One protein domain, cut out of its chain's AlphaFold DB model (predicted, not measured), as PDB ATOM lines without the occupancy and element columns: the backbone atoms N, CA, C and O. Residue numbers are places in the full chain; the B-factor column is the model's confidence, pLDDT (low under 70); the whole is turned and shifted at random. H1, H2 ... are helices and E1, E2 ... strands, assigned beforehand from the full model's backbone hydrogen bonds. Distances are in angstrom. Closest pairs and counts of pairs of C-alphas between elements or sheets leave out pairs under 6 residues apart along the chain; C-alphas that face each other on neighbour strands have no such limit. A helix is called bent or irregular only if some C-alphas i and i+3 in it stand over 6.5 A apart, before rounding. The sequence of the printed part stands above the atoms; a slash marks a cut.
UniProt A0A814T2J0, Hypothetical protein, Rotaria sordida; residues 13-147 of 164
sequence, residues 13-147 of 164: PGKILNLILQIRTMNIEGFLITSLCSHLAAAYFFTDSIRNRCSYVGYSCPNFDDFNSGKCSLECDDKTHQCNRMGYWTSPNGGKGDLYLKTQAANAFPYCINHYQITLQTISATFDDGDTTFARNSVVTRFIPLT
ATOM      1  N   PRO A  13     -36.977  12.528  22.332       56.44
ATOM      2  CA  PRO A  13     -37.320  12.892  23.719       56.44
ATOM      3  C   PRO A  13     -38.329  11.940  24.379       56.44
ATOM      4  O   PRO A  13     -38.404  11.852  25.599       56.44
ATOM      5  N   GLY A  14     -39.084  11.195  23.567       56.81
ATOM      6  CA  GLY A  14     -40.015  10.172  24.026       56.81
ATOM      7  C   GLY A  14     -39.514   8.745  23.827       56.81
ATOM      8  O   GLY A  14     -40.259   7.836  24.160       56.81
ATOM      9  N   LYS A  15     -38.310   8.505  23.280       62.69
ATOM     10  CA  LYS A  15     -37.874   7.142  22.922       62.69
ATOM     11  C   LYS A  15     -37.743   6.245  24.144       62.69
ATOM     12  O   LYS A  15     -38.323   5.174  24.129       62.69
ATOM     13  N   ILE A  16     -37.062   6.683  25.206       65.19
ATOM     14  CA  ILE A  16     -36.876   5.867  26.422       65.19
ATOM     15  C   ILE A  16     -38.210   5.654  27.148       65.19
ATOM     16  O   ILE A  16     -38.524   4.533  27.534       65.19
ATOM     17  N   LEU A  17     -39.027   6.703  27.296       67.19
ATOM     18  CA  LEU A  17     -40.329   6.583  27.952       67.19
ATOM     19  C   LEU A  17     -41.298   5.707  27.144       67.19
ATOM     20  O   LEU A  17     -41.930   4.828  27.723       67.19
ATOM     21  N   ASN A  18     -41.377   5.879  25.820       64.25
ATOM     22  CA  ASN A  18     -42.167   4.998  24.954       64.25
ATOM     23  C   ASN A  18     -41.644   3.567  24.985       64.25
ATOM     24  O   ASN A  18     -42.456   2.656  25.057       64.25
ATOM     25  N   LEU A  19     -40.325   3.360  25.002       66.88
ATOM     26  CA  LEU A  19     -39.731   2.031  25.139       66.88
ATOM     27  C   LEU A  19     -40.201   1.361  26.435       66.88
ATOM     28  O   LEU A  19     -40.673   0.230  26.417       66.88
ATOM     29  N   ILE A  20     -40.130   2.085  27.558       71.00
ATOM     30  CA  ILE A  20     -40.567   1.599  28.871       71.00
ATOM     31  C   ILE A  20     -42.075   1.310  28.874       71.00
ATOM     32  O   ILE A  20     -42.493   0.272  29.385       71.00
ATOM     33  N   LEU A  21     -42.902   2.187  28.296       68.50
ATOM     34  CA  LEU A  21     -44.351   1.988  28.193       68.50
ATOM     35  C   LEU A  21     -44.711   0.799  27.290       68.50
ATOM     36  O   LEU A  21     -45.580   0.005  27.646       68.50
ATOM     37  N   GLN A  22     -44.029   0.629  26.158       68.81
ATOM     38  CA  GLN A  22     -44.241  -0.483  25.226       68.81
ATOM     39  C   GLN A  22     -43.848  -1.821  25.858       68.81
ATOM     40  O   GLN A  22     -44.604  -2.785  25.762       68.81
ATOM     41  N   ILE A  23     -42.729  -1.864  26.594       69.81
ATOM     42  CA  ILE A  23     -42.331  -3.039  27.382       69.81
ATOM     43  C   ILE A  23     -43.375  -3.335  28.469       69.81
ATOM     44  O   ILE A  23     -43.815  -4.474  28.598       69.81
ATOM     45  N   ARG A  24     -43.826  -2.320  29.224       79.81
ATOM     46  CA  ARG A  24     -44.840  -2.497  30.284       79.81
ATOM     47  C   ARG A  24     -46.192  -2.983  29.769       79.81
ATOM     48  O   ARG A  24     -46.885  -3.695  30.484       79.81
ATOM     49  N   THR A  25     -46.568  -2.585  28.560       79.88
ATOM     50  CA  THR A  25     -47.835  -2.975  27.923       79.88
ATOM     51  C   THR A  25     -47.720  -4.251  27.087       79.88
ATOM     52  O   THR A  25     -48.705  -4.656  26.478       79.88
ATOM     53  N   MET A  26     -46.541  -4.892  27.053       75.25
ATOM     54  CA  MET A  26     -46.232  -6.039  26.187       75.25
ATOM     55  C   MET A  26     -46.565  -5.787  24.704       75.25
ATOM     56  O   MET A  26     -46.895  -6.709  23.959       75.25
ATOM     57  N   ASN A  27     -46.464  -4.534  24.252       73.50
ATOM     58  CA  ASN A  27     -46.709  -4.163  22.863       73.50
ATOM     59  C   ASN A  27     -45.424  -4.324  22.036       73.50
ATOM     60  O   ASN A  27     -44.687  -3.365  21.788       73.50
ATOM     61  N   ILE A  28     -45.157  -5.570  21.638       69.56
ATOM     62  CA  ILE A  28     -43.957  -5.965  20.885       69.56
ATOM     63  C   ILE A  28     -43.889  -5.242  19.532       69.56
ATOM     64  O   ILE A  28     -42.824  -4.764  19.147       69.56
ATOM     65  N   GLU A  29     -45.015  -5.103  18.832       68.31
ATOM     66  CA  GLU A  29     -45.062  -4.401  17.543       68.31
ATOM     67  C   GLU A  29     -44.685  -2.922  17.691       68.31
ATOM     68  O   GLU A  29     -43.841  -2.417  16.949       68.31
ATOM     69  N   GLY A  30     -45.237  -2.240  18.700       64.62
ATOM     70  CA  GLY A  30     -44.906  -0.848  19.003       64.62
ATOM     71  C   GLY A  30     -43.421  -0.653  19.319       64.62
ATOM     72  O   GLY A  30     -42.796   0.265  18.786       64.62
ATOM     73  N   PHE A  31     -42.840  -1.554  20.119       66.00
ATOM     74  CA  PHE A  31     -41.407  -1.565  20.437       66.00
ATOM     75  C   PHE A  31     -40.529  -1.676  19.187       66.00
ATOM     76  O   PHE A  31     -39.602  -0.881  18.998       66.00
ATOM     77  N   LEU A  32     -40.837  -2.637  18.312       66.06
ATOM     78  CA  LEU A  32     -40.078  -2.864  17.085       66.06
ATOM     79  C   LEU A  32     -40.165  -1.653  16.153       66.06
ATOM     80  O   LEU A  32     -39.138  -1.190  15.662       66.06
ATOM     81  N   ILE A  33     -41.354  -1.083  15.962       65.81
ATOM     82  CA  ILE A  33     -41.551   0.084  15.094       65.81
ATOM     83  C   ILE A  33     -40.783   1.305  15.628       65.81
ATOM     84  O   ILE A  33     -40.081   1.975  14.870       65.81
ATOM     85  N   THR A  34     -40.863   1.591  16.931       65.94
ATOM     86  CA  THR A  34     -40.212   2.764  17.540       65.94
ATOM     87  C   THR A  34     -38.686   2.656  17.546       65.94
ATOM     88  O   THR A  34     -38.005   3.641  17.255       65.94
ATOM     89  N   SER A  35     -38.140   1.478  17.857       67.25
ATOM     90  CA  SER A  35     -36.691   1.262  17.960       67.25
ATOM     91  C   SER A  35     -36.025   1.055  16.594       67.25
ATOM     92  O   SER A  35     -34.949   1.594  16.327       67.25
ATOM     93  N   LEU A  36     -36.680   0.324  15.684       76.94
ATOM     94  CA  LEU A  36     -36.056  -0.116  14.436       76.94
ATOM     95  C   LEU A  36     -36.306   0.815  13.250       76.94
ATOM     96  O   LEU A  36     -35.530   0.760  12.305       76.94
ATOM     97  N   CYS A  37     -37.318   1.692  13.265       82.62
ATOM     98  CA  CYS A  37     -37.644   2.527  12.096       82.62
ATOM     99  C   CYS A  37     -36.450   3.366  11.602       82.62
ATOM    100  O   CYS A  37     -36.040   3.244  10.449       82.62
ATOM    101  N   SER A  38     -35.835   4.172  12.481       84.44
ATOM    102  CA  SER A  38     -34.667   4.985  12.092       84.44
ATOM    103  C   SER A  38     -33.415   4.134  11.858       84.44
ATOM    104  O   SER A  38     -32.577   4.508  11.044       84.44
ATOM    105  N   HIS A  39     -33.298   2.991  12.543       84.94
ATOM    106  CA  HIS A  39     -32.177   2.065  12.387       84.94
ATOM    107  C   HIS A  39     -32.188   1.392  11.003       84.94
ATOM    108  O   HIS A  39     -31.190   1.414  10.286       84.94
ATOM    109  N   LEU A  40     -33.342   0.866  10.583       86.44
ATOM    110  CA  LEU A  40     -33.530   0.194   9.295       86.44
ATOM    111  C   LEU A  40     -33.499   1.159   8.108       86.44
ATOM    112  O   LEU A  40     -33.156   0.746   7.001       86.44
ATOM    113  N   ALA A  41     -33.797   2.443   8.322       90.00
ATOM    114  CA  ALA A  41     -33.725   3.458   7.273       90.00
ATOM    115  C   ALA A  41     -32.355   3.487   6.576       90.00
ATOM    116  O   ALA A  41     -32.297   3.602   5.355       90.00
ATOM    117  N   ALA A  42     -31.258   3.304   7.323       90.06
ATOM    118  CA  ALA A  42     -29.914   3.242   6.750       90.06
ATOM    119  C   ALA A  42     -29.775   2.093   5.735       90.06
ATOM    120  O   ALA A  42     -29.260   2.300   4.635       90.06
ATOM    121  N   ALA A  43     -30.292   0.905   6.065       91.25
ATOM    122  CA  ALA A  43     -30.272  -0.251   5.172       91.25
ATOM    123  C   ALA A  43     -31.150  -0.029   3.929       91.25
ATOM    124  O   ALA A  43     -30.737  -0.367   2.818       91.25
ATOM    125  N   TYR A  44     -32.329   0.581   4.088       91.00
ATOM    126  CA  TYR A  44     -33.213   0.899   2.963       91.00
ATOM    127  C   TYR A  44     -32.600   1.930   2.015       91.00
ATOM    128  O   TYR A  44     -32.598   1.714   0.803       91.00
ATOM    129  N   PHE A  45     -32.023   3.010   2.546       93.38
ATOM    130  CA  PHE A  45     -31.373   4.033   1.729       93.38
ATOM    131  C   PHE A  45     -30.124   3.490   1.028       93.38
ATOM    132  O   PHE A  45     -29.920   3.765  -0.153       93.38
ATOM    133  N   PHE A  46     -29.319   2.667   1.712       93.56
ATOM    134  CA  PHE A  46     -28.169   2.012   1.089       93.56
ATOM    135  C   PHE A  46     -28.612   1.088  -0.051       93.56
ATOM    136  O   PHE A  46     -28.099   1.192  -1.163       93.56
ATOM    137  N   THR A  47     -29.605   0.231   0.196       92.56
ATOM    138  CA  THR A  47     -30.120  -0.703  -0.815       92.56
ATOM    139  C   THR A  47     -30.691   0.038  -2.023       92.56
ATOM    140  O   THR A  47     -30.441  -0.359  -3.161       92.56
ATOM    141  N   ASP A  48     -31.417   1.138  -1.808       91.44
ATOM    142  CA  ASP A  48     -31.946   1.941  -2.911       91.44
ATOM    143  C   ASP A  48     -30.840   2.653  -3.706       91.44
ATOM    144  O   ASP A  48     -30.894   2.698  -4.938       91.44
ATOM    145  N   SER A  49     -29.781   3.121  -3.032       93.50
ATOM    146  CA  SER A  49     -28.646   3.786  -3.688       93.50
ATOM    147  C   SER A  49     -27.974   2.917  -4.761       93.50
ATOM    148  O   SER A  49     -27.506   3.447  -5.769       93.50
ATOM    149  N   ILE A  50     -28.004   1.584  -4.617       93.69
ATOM    150  CA  ILE A  50     -27.441   0.633  -5.592       93.69
ATOM    151  C   ILE A  50     -28.110   0.794  -6.962       93.69
ATOM    152  O   ILE A  50     -27.439   0.771  -7.991       93.69
ATOM    153  N   ARG A  51     -29.430   1.023  -6.991       87.69
ATOM    154  CA  ARG A  51     -30.216   1.118  -8.235       87.69
ATOM    155  C   ARG A  51     -29.932   2.390  -9.038       87.69
ATOM    156  O   ARG A  51     -30.426   2.504 -10.155       87.69
ATOM    157  N   ASN A  52     -29.190   3.345  -8.470       79.25
ATOM    158  CA  ASN A  52     -28.798   4.614  -9.092       79.25
ATOM    159  C   ASN A  52     -29.964   5.455  -9.658       79.25
ATOM    160  O   ASN A  52     -29.767   6.271 -10.552       79.25
ATOM    161  N   ARG A  53     -31.187   5.278  -9.139       79.19
ATOM    162  CA  ARG A  53     -32.353   6.113  -9.505       79.19
ATOM    163  C   ARG A  53     -32.328   7.486  -8.835       79.19
ATOM    164  O   ARG A  53     -33.022   8.400  -9.260       79.19
ATOM    165  N   CYS A  54     -31.531   7.596  -7.781       78.31
ATOM    166  CA  CYS A  54     -31.440   8.736  -6.895       78.31
ATOM    167  C   CYS A  54     -29.969   9.107  -6.701       78.31
ATOM    168  O   CYS A  54     -29.118   8.237  -6.496       78.31
ATOM    169  N   SER A  55     -29.654  10.401  -6.743       82.19
ATOM    170  CA  SER A  55     -28.275  10.875  -6.606       82.19
ATOM    171  C   SER A  55     -27.762  10.778  -5.162       82.19
ATOM    172  O   SER A  55     -26.581  10.496  -4.976       82.19
ATOM    173  N   TYR A  56     -28.642  10.914  -4.157       92.56
ATOM    174  CA  TYR A  56     -28.310  10.853  -2.722       92.56
ATOM    175  C   TYR A  56     -27.091  11.710  -2.349       92.56
ATOM    176  O   TYR A  56     -26.214  11.284  -1.600       92.56
ATOM    177  N   VAL A  57     -27.018  12.919  -2.905       93.38
ATOM    178  CA  VAL A  57     -25.906  13.839  -2.652       93.38
ATOM    179  C   VAL A  57     -26.062  14.456  -1.267       93.38
ATOM    180  O   VAL A  57     -27.085  15.078  -0.977       93.38
ATOM    181  N   GLY A  58     -25.050  14.251  -0.427       95.00
ATOM    182  CA  GLY A  58     -24.858  14.936   0.842       95.00
ATOM    183  C   GLY A  58     -23.843  16.064   0.704       95.00
ATOM    184  O   GLY A  58     -22.841  15.916   0.005       95.00
ATOM    185  N   TYR A  59     -24.109  17.169   1.390       94.81
ATOM    186  CA  TYR A  59     -23.339  18.406   1.310       94.81
ATOM    187  C   TYR A  59     -22.646  18.699   2.632       94.81
ATOM    188  O   TYR A  59     -23.233  18.512   3.702       94.81
ATOM    189  N   SER A  60     -21.404  19.163   2.545       94.44
ATOM    190  CA  SER A  60     -20.617  19.593   3.690       94.44
ATOM    191  C   SER A  60     -21.256  20.821   4.317       94.44
ATOM    192  O   SER A  60     -21.615  21.783   3.637       94.44
ATOM    193  N   CYS A  61     -21.440  20.768   5.628       93.62
ATOM    194  CA  CYS A  61     -22.027  21.852   6.392       93.62
ATOM    195  C   CYS A  61     -21.545  21.747   7.846       93.62
ATOM    196  O   CYS A  61     -21.277  20.638   8.304       93.62
ATOM    197  N   PRO A  62     -21.436  22.848   8.606       93.94
ATOM    198  CA  PRO A  62     -20.970  22.776   9.992       93.94
ATOM    199  C   PRO A  62     -21.902  21.995  10.926       93.94
ATOM    200  O   PRO A  62     -21.455  21.440  11.925       93.94
ATOM    201  N   ASN A  63     -23.206  22.007  10.646       94.81
ATOM    202  CA  ASN A  63     -24.223  21.296  11.410       94.81
ATOM    203  C   ASN A  63     -25.514  21.149  10.586       94.81
ATOM    204  O   ASN A  63     -25.719  21.816   9.568       94.81
ATOM    205  N   PHE A  64     -26.418  20.287  11.054       93.62
ATOM    206  CA  PHE A  64     -27.680  20.027  10.365       93.62
ATOM    207  C   PHE A  64     -28.637  21.233  10.343       93.62
ATOM    208  O   PHE A  64     -29.413  21.361   9.397       93.62
ATOM    209  N   ASP A  65     -28.602  22.122  11.339       93.06
ATOM    210  CA  ASP A  65     -29.511  23.276  11.407       93.06
ATOM    211  C   ASP A  65     -29.157  24.337  10.354       93.06
ATOM    212  O   ASP A  65     -30.039  24.886   9.686       93.06
ATOM    213  N   ASP A  66     -27.865  24.572  10.131       92.62
ATOM    214  CA  ASP A  66     -27.364  25.432   9.058       92.62
ATOM    215  C   ASP A  66     -27.682  24.842   7.677       92.62
ATOM    216  O   ASP A  66     -28.112  25.567   6.775       92.62
ATOM    217  N   PHE A  67     -27.590  23.516   7.528       92.12
ATOM    218  CA  PHE A  67     -28.027  22.830   6.311       92.12
ATOM    219  C   PHE A  67     -29.537  23.003   6.097       92.12
ATOM    220  O   PHE A  67     -29.990  23.383   5.018       92.12
ATOM    221  N   ASN A  68     -30.337  22.770   7.139       89.25
ATOM    222  CA  ASN A  68     -31.792  22.830   7.066       89.25
ATOM    223  C   ASN A  68     -32.321  24.249   6.798       89.25
ATOM    224  O   ASN A  68     -33.376  24.387   6.178       89.25
ATOM    225  N   SER A  69     -31.591  25.276   7.240       87.44
ATOM    226  CA  SER A  69     -31.899  26.691   6.994       87.44
ATOM    227  C   SER A  69     -31.342  27.230   5.668       87.44
ATOM    228  O   SER A  69     -31.595  28.387   5.334       87.44
ATOM    229  N   GLY A  70     -30.641  26.403   4.882       86.75
ATOM    230  CA  GLY A  70     -30.129  26.781   3.562       86.75
ATOM    231  C   GLY A  70     -28.920  27.715   3.603       86.75
ATOM    232  O   GLY A  70     -28.713  28.479   2.663       86.75
ATOM    233  N   LYS A  71     -28.138  27.686   4.688       88.44
ATOM    234  CA  LYS A  71     -26.912  28.493   4.828       88.44
ATOM    235  C   LYS A  71     -25.685  27.849   4.183       88.44
ATOM    236  O   LYS A  71     -24.662  28.510   4.033       88.44
ATOM    237  N   CYS A  72     -25.775  26.568   3.846       89.88
ATOM    238  CA  CYS A  72     -24.690  25.807   3.243       89.88
ATOM    239  C   CYS A  72     -24.850  25.736   1.726       89.88
ATOM    240  O   CYS A  72     -25.967  25.607   1.226       89.88
ATOM    241  N   SER A  73     -23.723  25.834   1.018       87.75
ATOM    242  CA  SER A  73     -23.680  25.734  -0.439       87.75
ATOM    243  C   SER A  73     -24.082  24.333  -0.895       87.75
ATOM    244  O   SER A  73     -23.643  23.337  -0.316       87.75
ATOM    245  N   LEU A  74     -24.895  24.258  -1.951       88.94
ATOM    246  CA  LEU A  74     -25.170  23.009  -2.668       88.94
ATOM    247  C   LEU A  74     -24.253  22.798  -3.880       88.94
ATOM    248  O   LEU A  74     -24.522  21.938  -4.722       88.94
ATOM    249  N   GLU A  75     -23.182  23.578  -4.000       86.75
ATOM    250  CA  GLU A  75     -22.194  23.388  -5.054       86.75
ATOM    251  C   GLU A  75     -21.338  22.152  -4.768       86.75
ATOM    252  O   GLU A  75     -20.695  22.008  -3.728       86.75
ATOM    253  N   CYS A  76     -21.338  21.234  -5.729       84.88
ATOM    254  CA  CYS A  76     -20.474  20.068  -5.736       84.88
ATOM    255  C   CYS A  76     -19.245  20.373  -6.582       84.88
ATOM    256  O   CYS A  76     -19.296  20.248  -7.804       84.88
ATOM    257  N   ASP A  77     -18.149  20.763  -5.942       78.00
ATOM    258  CA  ASP A  77     -16.856  20.854  -6.608       78.00
ATOM    259  C   ASP A  77     -15.910  19.775  -6.069       78.00
ATOM    260  O   ASP A  77     -15.585  19.717  -4.878       78.00
ATOM    261  N   ASP A  78     -15.472  18.910  -6.983       68.12
ATOM    262  CA  ASP A  78     -14.572  17.791  -6.714       68.12
ATOM    263  C   ASP A  78     -13.217  18.252  -6.159       68.12
ATOM    264  O   ASP A  78     -12.551  17.492  -5.460       68.12
ATOM    265  N   LYS A  79     -12.801  19.497  -6.434       68.00
ATOM    266  CA  LYS A  79     -11.536  20.061  -5.932       68.00
ATOM    267  C   LYS A  79     -11.637  20.554  -4.496       68.00
ATOM    268  O   LYS A  79     -10.643  20.561  -3.776       68.00
ATOM    269  N   THR A  80     -12.819  20.999  -4.091       74.38
ATOM    270  CA  THR A  80     -13.082  21.534  -2.750       74.38
ATOM    271  C   THR A  80     -13.749  20.505  -1.839       74.38
ATOM    272  O   THR A  80     -13.970  20.793  -0.665       74.38
ATOM    273  N   HIS A  81     -14.022  19.296  -2.350       77.50
ATOM    274  CA  HIS A  81     -14.589  18.169  -1.606       77.50
ATOM    275  C   HIS A  81     -15.859  18.565  -0.830       77.50
ATOM    276  O   HIS A  81     -16.067  18.164   0.314       77.50
ATOM    277  N   GLN A  82     -16.716  19.379  -1.449       88.75
ATOM    278  CA  GLN A  82     -17.885  19.961  -0.777       88.75
ATOM    279  C   GLN A  82     -19.074  19.002  -0.671       88.75
ATOM    280  O   GLN A  82     -19.960  19.215   0.154       88.75
ATOM    281  N   CYS A  83     -19.110  17.932  -1.463       94.25
ATOM    282  CA  CYS A  83     -20.224  16.993  -1.451       94.25
ATOM    283  C   CYS A  83     -19.781  15.561  -1.763       94.25
ATOM    284  O   CYS A  83     -18.705  15.325  -2.316       94.25
ATOM    285  N   ASN A  84     -20.613  14.585  -1.412       94.31
ATOM    286  CA  ASN A  84     -20.404  13.186  -1.771       94.31
ATOM    287  C   ASN A  84     -21.745  12.459  -1.882       94.31
ATOM    288  O   ASN A  84     -22.753  12.899  -1.332       94.31
ATOM    289  N   ARG A  85     -21.768  11.316  -2.566       94.12
ATOM    290  CA  ARG A  85     -22.958  10.464  -2.613       94.12
ATOM    291  C   ARG A  85     -23.011   9.581  -1.372       94.12
ATOM    292  O   ARG A  85     -22.029   8.925  -1.024       94.12
ATOM    293  N   MET A  86     -24.171   9.534  -0.728       94.75
ATOM    294  CA  MET A  86     -24.473   8.553   0.309       94.75
ATOM    295  C   MET A  86     -24.758   7.190  -0.341       94.75
ATOM    296  O   MET A  86     -25.513   7.096  -1.311       94.75
ATOM    297  N   GLY A  87     -24.199   6.123   0.232       94.44
ATOM    298  CA  GLY A  87     -24.464   4.743  -0.181       94.44
ATOM    299  C   GLY A  87     -23.439   4.182  -1.168       94.44
ATOM    300  O   GLY A  87     -22.260   4.522  -1.109       94.44
ATOM    301  N   TYR A  88     -23.887   3.289  -2.054       95.25
ATOM    302  CA  TYR A  88     -23.028   2.453  -2.904       95.25
ATOM    303  C   TYR A  88     -22.079   3.252  -3.808       95.25
ATOM    304  O   TYR A  88     -20.946   2.845  -4.039       95.25
ATOM    305  N   TRP A  89     -22.529   4.408  -4.297       93.69
ATOM    306  CA  TRP A  89     -21.785   5.246  -5.242       93.69
ATOM    307  C   TRP A  89     -20.941   6.336  -4.573       93.69
ATOM    308  O   TRP A  89     -20.625   7.342  -5.212       93.69
ATOM    309  N   THR A  90     -20.622   6.182  -3.288       93.56
ATOM    310  CA  THR A  90     -19.738   7.116  -2.588       93.56
ATOM    311  C   THR A  90     -18.357   7.156  -3.248       93.56
ATOM    312  O   THR A  90     -17.809   6.127  -3.645       93.56
ATOM    313  N   SER A  91     -17.797   8.355  -3.395       91.56
ATOM    314  CA  SER A  91     -16.475   8.549  -3.988       91.56
ATOM    315  C   SER A  91     -15.419   8.693  -2.891       91.56
ATOM    316  O   SER A  91     -15.599   9.517  -1.990       91.56
ATOM    317  N   PRO A  92     -14.273   7.986  -2.969       89.81
ATOM    318  CA  PRO A  92     -13.163   8.193  -2.035       89.81
ATOM    319  C   PRO A  92     -12.541   9.597  -2.151       89.81
ATOM    320  O   PRO A  92     -11.918  10.076  -1.200       89.81
ATOM    321  N   ASN A  93     -12.745  10.250  -3.301       88.81
ATOM    322  CA  ASN A  93     -12.307  11.613  -3.598       88.81
ATOM    323  C   ASN A  93     -13.426  12.647  -3.397       88.81
ATOM    324  O   ASN A  93     -13.236  13.812  -3.720       88.81
ATOM    325  N   GLY A  94     -14.603  12.243  -2.919       90.50
ATOM    326  CA  GLY A  94     -15.673  13.182  -2.589       90.50
ATOM    327  C   GLY A  94     -15.467  13.835  -1.222       90.50
ATOM    328  O   GLY A  94     -14.468  13.607  -0.535       90.50
ATOM    329  N   GLY A  95     -16.459  14.621  -0.811       91.00
ATOM    330  CA  GLY A  95     -16.536  15.203   0.523       91.00
ATOM    331  C   GLY A  95     -16.421  14.171   1.639       91.00
ATOM    332  O   GLY A  95     -16.874  13.028   1.511       91.00
ATOM    333  N   LYS A  96     -15.781  14.590   2.732       90.31
ATOM    334  CA  LYS A  96     -15.516  13.795   3.937       90.31
ATOM    335  C   LYS A  96     -15.994  14.551   5.173       90.31
ATOM    336  O   LYS A  96     -16.160  15.766   5.128       90.31
ATOM    337  N   GLY A  97     -16.140  13.829   6.280       91.50
ATOM    338  CA  GLY A  97     -16.701  14.371   7.515       91.50
ATOM    339  C   GLY A  97     -18.226  14.372   7.480       91.50
ATOM    340  O   GLY A  97     -18.832  13.516   6.830       91.50
ATOM    341  N   ASP A  98     -18.828  15.322   8.185       93.94
ATOM    342  CA  ASP A  98     -20.278  15.424   8.286       93.94
ATOM    343  C   ASP A  98     -20.866  16.013   7.003       93.94
ATOM    344  O   ASP A  98     -20.643  17.171   6.647       93.94
ATOM    345  N   LEU A  99     -21.636  15.181   6.304       95.69
ATOM    346  CA  LEU A  99     -22.393  15.560   5.119       95.69
ATOM    347  C   LEU A  99     -23.881  15.391   5.401       95.69
ATOM    348  O   LEU A  99     -24.313  14.374   5.950       95.69
ATOM    349  N   TYR A 100     -24.679  16.359   4.968       95.38
ATOM    350  CA  TYR A 100     -26.113  16.375   5.225       95.38
ATOM    351  C   TYR A 100     -26.916  16.319   3.929       95.38
ATOM    352  O   TYR A 100     -26.572  16.935   2.922       95.38
ATOM    353  N   LEU A 101     -28.012  15.565   3.973       94.94
ATOM    354  CA  LEU A 101     -29.033  15.511   2.935       94.94
ATOM    355  C   LEU A 101     -30.405  15.288   3.571       94.94
ATOM    356  O   LEU A 101     -30.509  14.752   4.677       94.94
ATOM    357  N   LYS A 102     -31.477  15.657   2.868       94.12
ATOM    358  CA  LYS A 102     -32.832  15.221   3.214       94.12
ATOM    359  C   LYS A 102     -33.216  13.990   2.392       94.12
ATOM    360  O   LYS A 102     -32.779  13.791   1.264       94.12
ATOM    361  N   THR A 103     -34.060  13.169   2.990       93.94
ATOM    362  CA  THR A 103     -34.747  12.024   2.391       93.94
ATOM    363  C   THR A 103     -36.227  12.086   2.771       93.94
ATOM    364  O   THR A 103     -36.617  12.781   3.715       93.94
ATOM    365  N   GLN A 104     -37.070  11.368   2.041       92.00
ATOM    366  CA  GLN A 104     -38.419  11.053   2.488       92.00
ATOM    367  C   GLN A 104     -38.374  10.042   3.642       92.00
ATOM    368  O   GLN A 104     -37.318   9.545   4.041       92.00
ATOM    369  N   ALA A 105     -39.541   9.740   4.201       88.44
ATOM    370  CA  ALA A 105     -39.663   8.713   5.222       88.44
ATOM    371  C   ALA A 105     -39.209   7.338   4.710       88.44
ATOM    372  O   ALA A 105     -39.375   7.012   3.537       88.44
ATOM    373  N   ALA A 106     -38.716   6.494   5.616       82.44
ATOM    374  CA  ALA A 106     -38.274   5.131   5.301       82.44
ATOM    375  C   ALA A 106     -39.392   4.226   4.734       82.44
ATOM    376  O   ALA A 106     -39.107   3.182   4.153       82.44
ATOM    377  N   ASN A 107     -40.659   4.626   4.880       79.56
ATOM    378  CA  ASN A 107     -41.829   3.961   4.304       79.56
ATOM    379  C   ASN A 107     -42.409   4.671   3.063       79.56
ATOM    380  O   ASN A 107     -43.428   4.229   2.541       79.56
ATOM    381  N   ALA A 108     -41.780   5.746   2.580       83.81
ATOM    382  CA  ALA A 108     -42.234   6.534   1.436       83.81
ATOM    383  C   ALA A 108     -41.260   6.381   0.257       83.81
ATOM    384  O   ALA A 108     -40.399   7.226   0.026       83.81
ATOM    385  N   PHE A 109     -41.370   5.266  -0.471       81.94
ATOM    386  CA  PHE A 109     -40.574   5.029  -1.677       81.94
ATOM    387  C   PHE A 109     -41.089   5.880  -2.858       81.94
ATOM    388  O   PHE A 109     -42.301   5.884  -3.089       81.94
ATOM    389  N   PRO A 110     -40.217   6.531  -3.659       84.94
ATOM    390  CA  PRO A 110     -38.748   6.573  -3.565       84.94
ATOM    391  C   PRO A 110     -38.244   7.481  -2.433       84.94
ATOM    392  O   PRO A 110     -38.777   8.561  -2.221       84.94
ATOM    393  N   TYR A 111     -37.175   7.095  -1.728       89.56
ATOM    394  CA  TYR A 111     -36.767   7.822  -0.515       89.56
ATOM    395  C   TYR A 111     -35.977   9.106  -0.772       89.56
ATOM    396  O   TYR A 111     -35.731   9.872   0.157       89.56
ATOM    397  N   CYS A 112     -35.482   9.326  -1.984       88.75
ATOM    398  CA  CYS A 112     -34.587  10.442  -2.239       88.75
ATOM    399  C   CYS A 112     -35.313  11.778  -2.379       88.75
ATOM    400  O   CYS A 112     -36.483  11.855  -2.754       88.75
ATOM    401  N   ILE A 113     -34.573  12.837  -2.071       91.56
ATOM    402  CA  ILE A 113     -34.952  14.223  -2.299       91.56
ATOM    403  C   ILE A 113     -33.814  14.867  -3.092       91.56
ATOM    404  O   ILE A 113     -32.636  14.640  -2.810       91.56
ATOM    405  N   ASN A 114     -34.184  15.652  -4.093       90.88
ATOM    406  CA  ASN A 114     -33.304  16.517  -4.859       90.88
ATOM    407  C   ASN A 114     -33.280  17.888  -4.182       90.88
ATOM    408  O   ASN A 114     -34.323  18.430  -3.812       90.88
ATOM    409  N   HIS A 115     -32.083  18.422  -3.988       91.50
ATOM    410  CA  HIS A 115     -31.869  19.651  -3.242       91.50
ATOM    411  C   HIS A 115     -31.562  20.784  -4.211       91.50
ATOM    412  O   HIS A 115     -30.588  20.710  -4.956       91.50
ATOM    413  N   TYR A 116     -32.393  21.819  -4.187       89.56
ATOM    414  CA  TYR A 116     -32.216  23.019  -4.992       89.56
ATOM    415  C   TYR A 116     -31.974  24.211  -4.077       89.56
ATOM    416  O   TYR A 116     -32.556  24.307  -2.996       89.56
ATOM    417  N   GLN A 117     -31.125  25.130  -4.515       87.75
ATOM    418  CA  GLN A 117     -30.876  26.389  -3.830       87.75
ATOM    419  C   GLN A 117     -31.278  27.516  -4.774       87.75
ATOM    420  O   GLN A 117     -30.774  27.597  -5.890       87.75
ATOM    421  N   ILE A 118     -32.210  28.359  -4.336       86.62
ATOM    422  CA  ILE A 118     -32.646  29.540  -5.082       86.62
ATOM    423  C   ILE A 118     -32.152  30.771  -4.343       86.62
ATOM    424  O   ILE A 118     -32.413  30.931  -3.150       86.62
ATOM    425  N   THR A 119     -31.462  31.649  -5.060       85.12
ATOM    426  CA  THR A 119     -31.019  32.945  -4.553       85.12
ATOM    427  C   THR A 119     -31.777  34.042  -5.284       85.12
ATOM    428  O   THR A 119     -31.700  34.162  -6.501       85.12
ATOM    429  N   LEU A 120     -32.528  34.833  -4.523       84.81
ATOM    430  CA  LEU A 120     -33.310  35.959  -5.010       84.81
ATOM    431  C   LEU A 120     -32.622  37.255  -4.597       84.81
ATOM    432  O   LEU A 120     -32.279  37.425  -3.429       84.81
ATOM    433  N   GLN A 121     -32.454  38.179  -5.539       86.50
ATOM    434  CA  GLN A 121     -31.983  39.531  -5.262       86.50
ATOM    435  C   GLN A 121     -33.117  40.519  -5.515       86.50
ATOM    436  O   GLN A 121     -33.608  40.646  -6.635       86.50
ATOM    437  N   THR A 122     -33.543  41.230  -4.476       83.94
ATOM    438  CA  THR A 122     -34.535  42.299  -4.615       83.94
ATOM    439  C   THR A 122     -33.858  43.598  -5.033       83.94
ATOM    440  O   THR A 122     -32.740  43.897  -4.619       83.94
ATOM    441  N   ILE A 123     -34.552  44.405  -5.837       81.31
ATOM    442  CA  ILE A 123     -33.987  45.644  -6.397       81.31
ATOM    443  C   ILE A 123     -34.850  46.859  -6.028       81.31
ATOM    444  O   ILE A 123     -34.347  47.887  -5.587       81.31
ATOM    445  N   SER A 124     -36.174  46.762  -6.174       74.69
ATOM    446  CA  SER A 124     -37.047  47.944  -6.196       74.69
ATOM    447  C   SER A 124     -37.860  48.180  -4.919       74.69
ATOM    448  O   SER A 124     -38.105  49.340  -4.572       74.69
ATOM    449  N   ALA A 125     -38.240  47.141  -4.175       69.56
ATOM    450  CA  ALA A 125     -39.121  47.271  -3.014       69.56
ATOM    451  C   ALA A 125     -38.770  46.282  -1.896       69.56
ATOM    452  O   ALA A 125     -38.193  45.226  -2.150       69.56
ATOM    453  N   THR A 126     -39.142  46.652  -0.670       76.62
ATOM    454  CA  THR A 126     -39.247  45.699   0.434       76.62
ATOM    455  C   THR A 126     -40.572  44.959   0.297       76.62
ATOM    456  O   THR A 126     -41.613  45.597   0.146       76.62
ATOM    457  N   PHE A 127     -40.530  43.636   0.342       73.75
ATOM    458  CA  PHE A 127     -41.690  42.757   0.259       73.75
ATOM    459  C   PHE A 127     -41.757  41.873   1.507       73.75
ATOM    460  O   PHE A 127     -40.721  41.503   2.046       73.75
ATOM    461  N   ASP A 128     -42.955  41.543   1.978       75.12
ATOM    462  CA  ASP A 128     -43.161  40.629   3.099       75.12
ATOM    463  C   ASP A 128     -44.229  39.597   2.721       75.12
ATOM    464  O   ASP A 128     -45.335  39.978   2.329       75.12
ATOM    465  N   ASP A 129     -43.878  38.313   2.810       67.94
ATOM    466  CA  ASP A 129     -44.761  37.172   2.507       67.94
ATOM    467  C   ASP A 129     -45.348  36.523   3.779       67.94
ATOM    468  O   ASP A 129     -45.891  35.419   3.761       67.94
ATOM    469  N   GLY A 130     -45.173  37.155   4.944       66.81
ATOM    470  CA  GLY A 130     -45.626  36.640   6.238       66.81
ATOM    471  C   GLY A 130     -44.704  35.592   6.875       66.81
ATOM    472  O   GLY A 130     -44.725  35.447   8.094       66.81
ATOM    473  N   ASP A 131     -43.858  34.908   6.094       64.81
ATOM    474  CA  ASP A 131     -42.766  34.049   6.602       64.81
ATOM    475  C   ASP A 131     -41.377  34.696   6.453       64.81
ATOM    476  O   ASP A 131     -40.402  34.263   7.071       64.81
ATOM    477  N   THR A 132     -41.224  35.688   5.576       68.44
ATOM    478  CA  THR A 132     -39.935  36.334   5.303       68.44
ATOM    479  C   THR A 132     -40.148  37.752   4.795       68.44
ATOM    480  O   THR A 132     -40.844  37.963   3.802       68.44
ATOM    481  N   THR A 133     -39.441  38.704   5.404       76.50
ATOM    482  CA  THR A 133     -39.277  40.052   4.862       76.50
ATOM    483  C   THR A 133     -38.082  40.085   3.903       76.50
ATOM    484  O   THR A 133     -36.933  39.866   4.289       76.50
ATOM    485  N   PHE A 134     -38.345  40.387   2.642       79.06
ATOM    486  CA  PHE A 134     -37.369  40.636   1.592       79.06
ATOM    487  C   PHE A 134     -37.123  42.143   1.491       79.06
ATOM    488  O   PHE A 134     -37.843  42.848   0.790       79.06
ATOM    489  N   ALA A 135     -36.130  42.669   2.210       82.75
ATOM    490  CA  ALA A 135     -35.793  44.097   2.175       82.75
ATOM    491  C   ALA A 135     -35.355  44.551   0.773       82.75
ATOM    492  O   ALA A 135     -34.851  43.736   0.009       82.75
ATOM    493  N   ARG A 136     -35.492  45.836   0.424       86.00
ATOM    494  CA  ARG A 136     -34.911  46.393  -0.816       86.00
ATOM    495  C   ARG A 136     -33.392  46.154  -0.864       86.00
ATOM    496  O   ARG A 136     -32.721  46.336   0.149       86.00
ATOM    497  N   ASN A 137     -32.855  45.837  -2.048       86.94
ATOM    498  CA  ASN A 137     -31.426  45.573  -2.273       86.94
ATOM    499  C   ASN A 137     -30.877  44.451  -1.380       86.94
ATOM    500  O   ASN A 137     -29.717  44.493  -0.971       86.94
ATOM    501  N   SER A 138     -31.710  43.462  -1.054       85.75
ATOM    502  CA  SER A 138     -31.296  42.306  -0.263       85.75
ATOM    503  C   SER A 138     -31.161  41.068  -1.136       85.75
ATOM    504  O   SER A 138     -31.815  40.932  -2.171       85.75
ATOM    505  N   VAL A 139     -30.286  40.167  -0.701       84.81
ATOM    506  CA  VAL A 139     -30.120  38.842  -1.289       84.81
ATOM    507  C   VAL A 139     -30.655  37.828  -0.294       84.81
ATOM    508  O   VAL A 139     -30.252  37.813   0.870       84.81
ATOM    509  N   VAL A 140     -31.570  36.984  -0.750       81.62
ATOM    510  CA  VAL A 140     -32.205  35.952   0.059       81.62
ATOM    511  C   VAL A 140     -32.019  34.610  -0.625       81.62
ATOM    512  O   VAL A 140     -32.486  34.394  -1.738       81.62
ATOM    513  N   THR A 141     -31.359  33.692   0.070       82.62
ATOM    514  CA  THR A 141     -31.171  32.314  -0.383       82.62
ATOM    515  C   THR A 141     -32.156  31.392   0.328       82.62
ATOM    516  O   THR A 141     -32.393  31.523   1.534       82.62
ATOM    517  N   ARG A 142     -32.754  30.460  -0.415       81.81
ATOM    518  CA  ARG A 142     -33.679  29.450   0.098       81.81
ATOM    519  C   ARG A 142     -33.335  28.075  -0.446       81.81
ATOM    520  O   ARG A 142     -32.992  27.912  -1.612       81.81
ATOM    521  N   PHE A 143     -33.472  27.089   0.429       85.88
ATOM    522  CA  PHE A 143     -33.299  25.684   0.110       85.88
ATOM    523  C   PHE A 143     -34.655  25.041  -0.180       85.88
ATOM    524  O   PHE A 143     -35.567  25.113   0.646       85.88
ATOM    525  N   ILE A 144     -34.773  24.386  -1.330       87.69
ATOM    526  CA  ILE A 144     -36.000  23.757  -1.811       87.69
ATOM    527  C   ILE A 144     -35.747  22.257  -2.011       87.69
ATOM    528  O   ILE A 144     -35.102  21.855  -2.982       87.69
ATOM    529  N   PRO A 145     -36.233  21.408  -1.091       87.62
ATOM    530  CA  PRO A 145     -36.200  19.963  -1.256       87.62
ATOM    531  C   PRO A 145     -37.371  19.494  -2.131       87.62
ATOM    532  O   PRO A 145     -38.527  19.686  -1.758       87.62
ATOM    533  N   LEU A 146     -37.093  18.827  -3.253       89.50
ATOM    534  CA  LEU A 146     -38.108  18.247  -4.142       89.50
ATOM    535  C   LEU A 146     -37.960  16.728  -4.247       89.50
ATOM    536  O   LEU A 146     -36.861  16.200  -4.369       89.50
ATOM    537  N   THR A 147     -39.072  16.002  -4.267       88.19
ATOM    538  CA  THR A 147     -39.081  14.539  -4.471       88.19
ATOM    539  C   THR A 147     -38.861  14.139  -5.933       88.19
ATOM    540  O   THR A 147     -38.578  12.981  -6.228       88.19
TER     541      THR A 147
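Overview. This is residues 13 to 147 of the 164 residues of the protein "Hypothetical protein" of Rotaria sordida (UniProt A0A814T2J0). What shape does the model make? It is a long, loose shape in which the small E1-E2 sheet and the short helix H3 lie in the middle, the long hairpin of strands E3 and E4 reaches out towards one end, where its link, residues 122 to 138, lies, and a helical hairpin of H1 and H2a makes the other end, with H2b leading back towards the middle. What is it built of? The printed part has 135 residues with three named helices and four named strands, in the order H1, H2, E1, H3, E2, E3, E4; both sheets, E1 - E2 and E3 - E4, are antiparallel. The class is mixed, helices and strands, though only 63 residues are in named elements, under half. How spread out is it? It is loose, with a radius of gyration of the C-alphas of 19.4 A, and elongated, spanning 63 by 40 by 25 A.

Arrangement. How do the longest strands pair? E3, residues 114 to 121, and E4, residues 139 to 146, form an antiparallel hairpin at 159 degrees; N 118 and O 142 are 2.9 A apart and N 144 and O 116 2.8 A, within hydrogen-bond range. What else is paired? E1, residues 57 to 60, and E2, residues 83 to 85, are antiparallel neighbours at 149 degrees, with N 58 and O 84 within hydrogen-bond range at 2.8 A. Residues 59 to 60 of E1 also pair antiparallel with residues 99 to 100, while E1 and E3 are only just apart, 8.2 A at their closest. How do the helices stand? H2, residues 28 to 50, was assigned as one helix by its hydrogen bonds but is bent, with C-alphas 35 and 38 7.2 A apart; its arms H2a, residues 28 to 35, and H2b, residues 38 to 50, stand at a steep tilt of 68 degrees, only just short of about perpendicular. H1, residues 13 to 24, touches H2a in a helical hairpin, opposite ways at a shallow tilt of 18 degrees, and their closest C-alphas, of Gln 22 and Phe 31, are 5.7 A apart. H3, residues 64 to 68, touches no helix. Are the helix backbones complete? Every O i to N i+4 pair is within hydrogen-bond range in H2a and H3, against 7 of 8 in H1 and 7 of 9 in H2b.

Along the chain. Where do the first and last elements lie? H1 starts at C-alpha 13, (-37.320, 12.892, 23.719), and E4 ends at C-alpha 146, (-38.108, 18.247, -4.142). How long are the longer elements? From first to last C-alpha, E3 measures 23.1 A, E4 22.3 A, H2b 19.6 A and H1 18.3 A; H1 is irregular, with C-alphas 13 and 16 7.5 A apart.

Size, cuts and confidence. How far does it reach? The two C-alphas farthest apart, of Met 26 and Ser 124, are 63.6 A apart, and the printed part has no cut. Which links are long? Those from H3 to E2, E2 to E3 and E3 to E4 are long, with 14, 28 and 17 residues. Where is confidence low? Mean pLDDT of the printed part is 83.4; 25 residues are under 70, among them 13 to 19, 28 to 35 and 129 to 132.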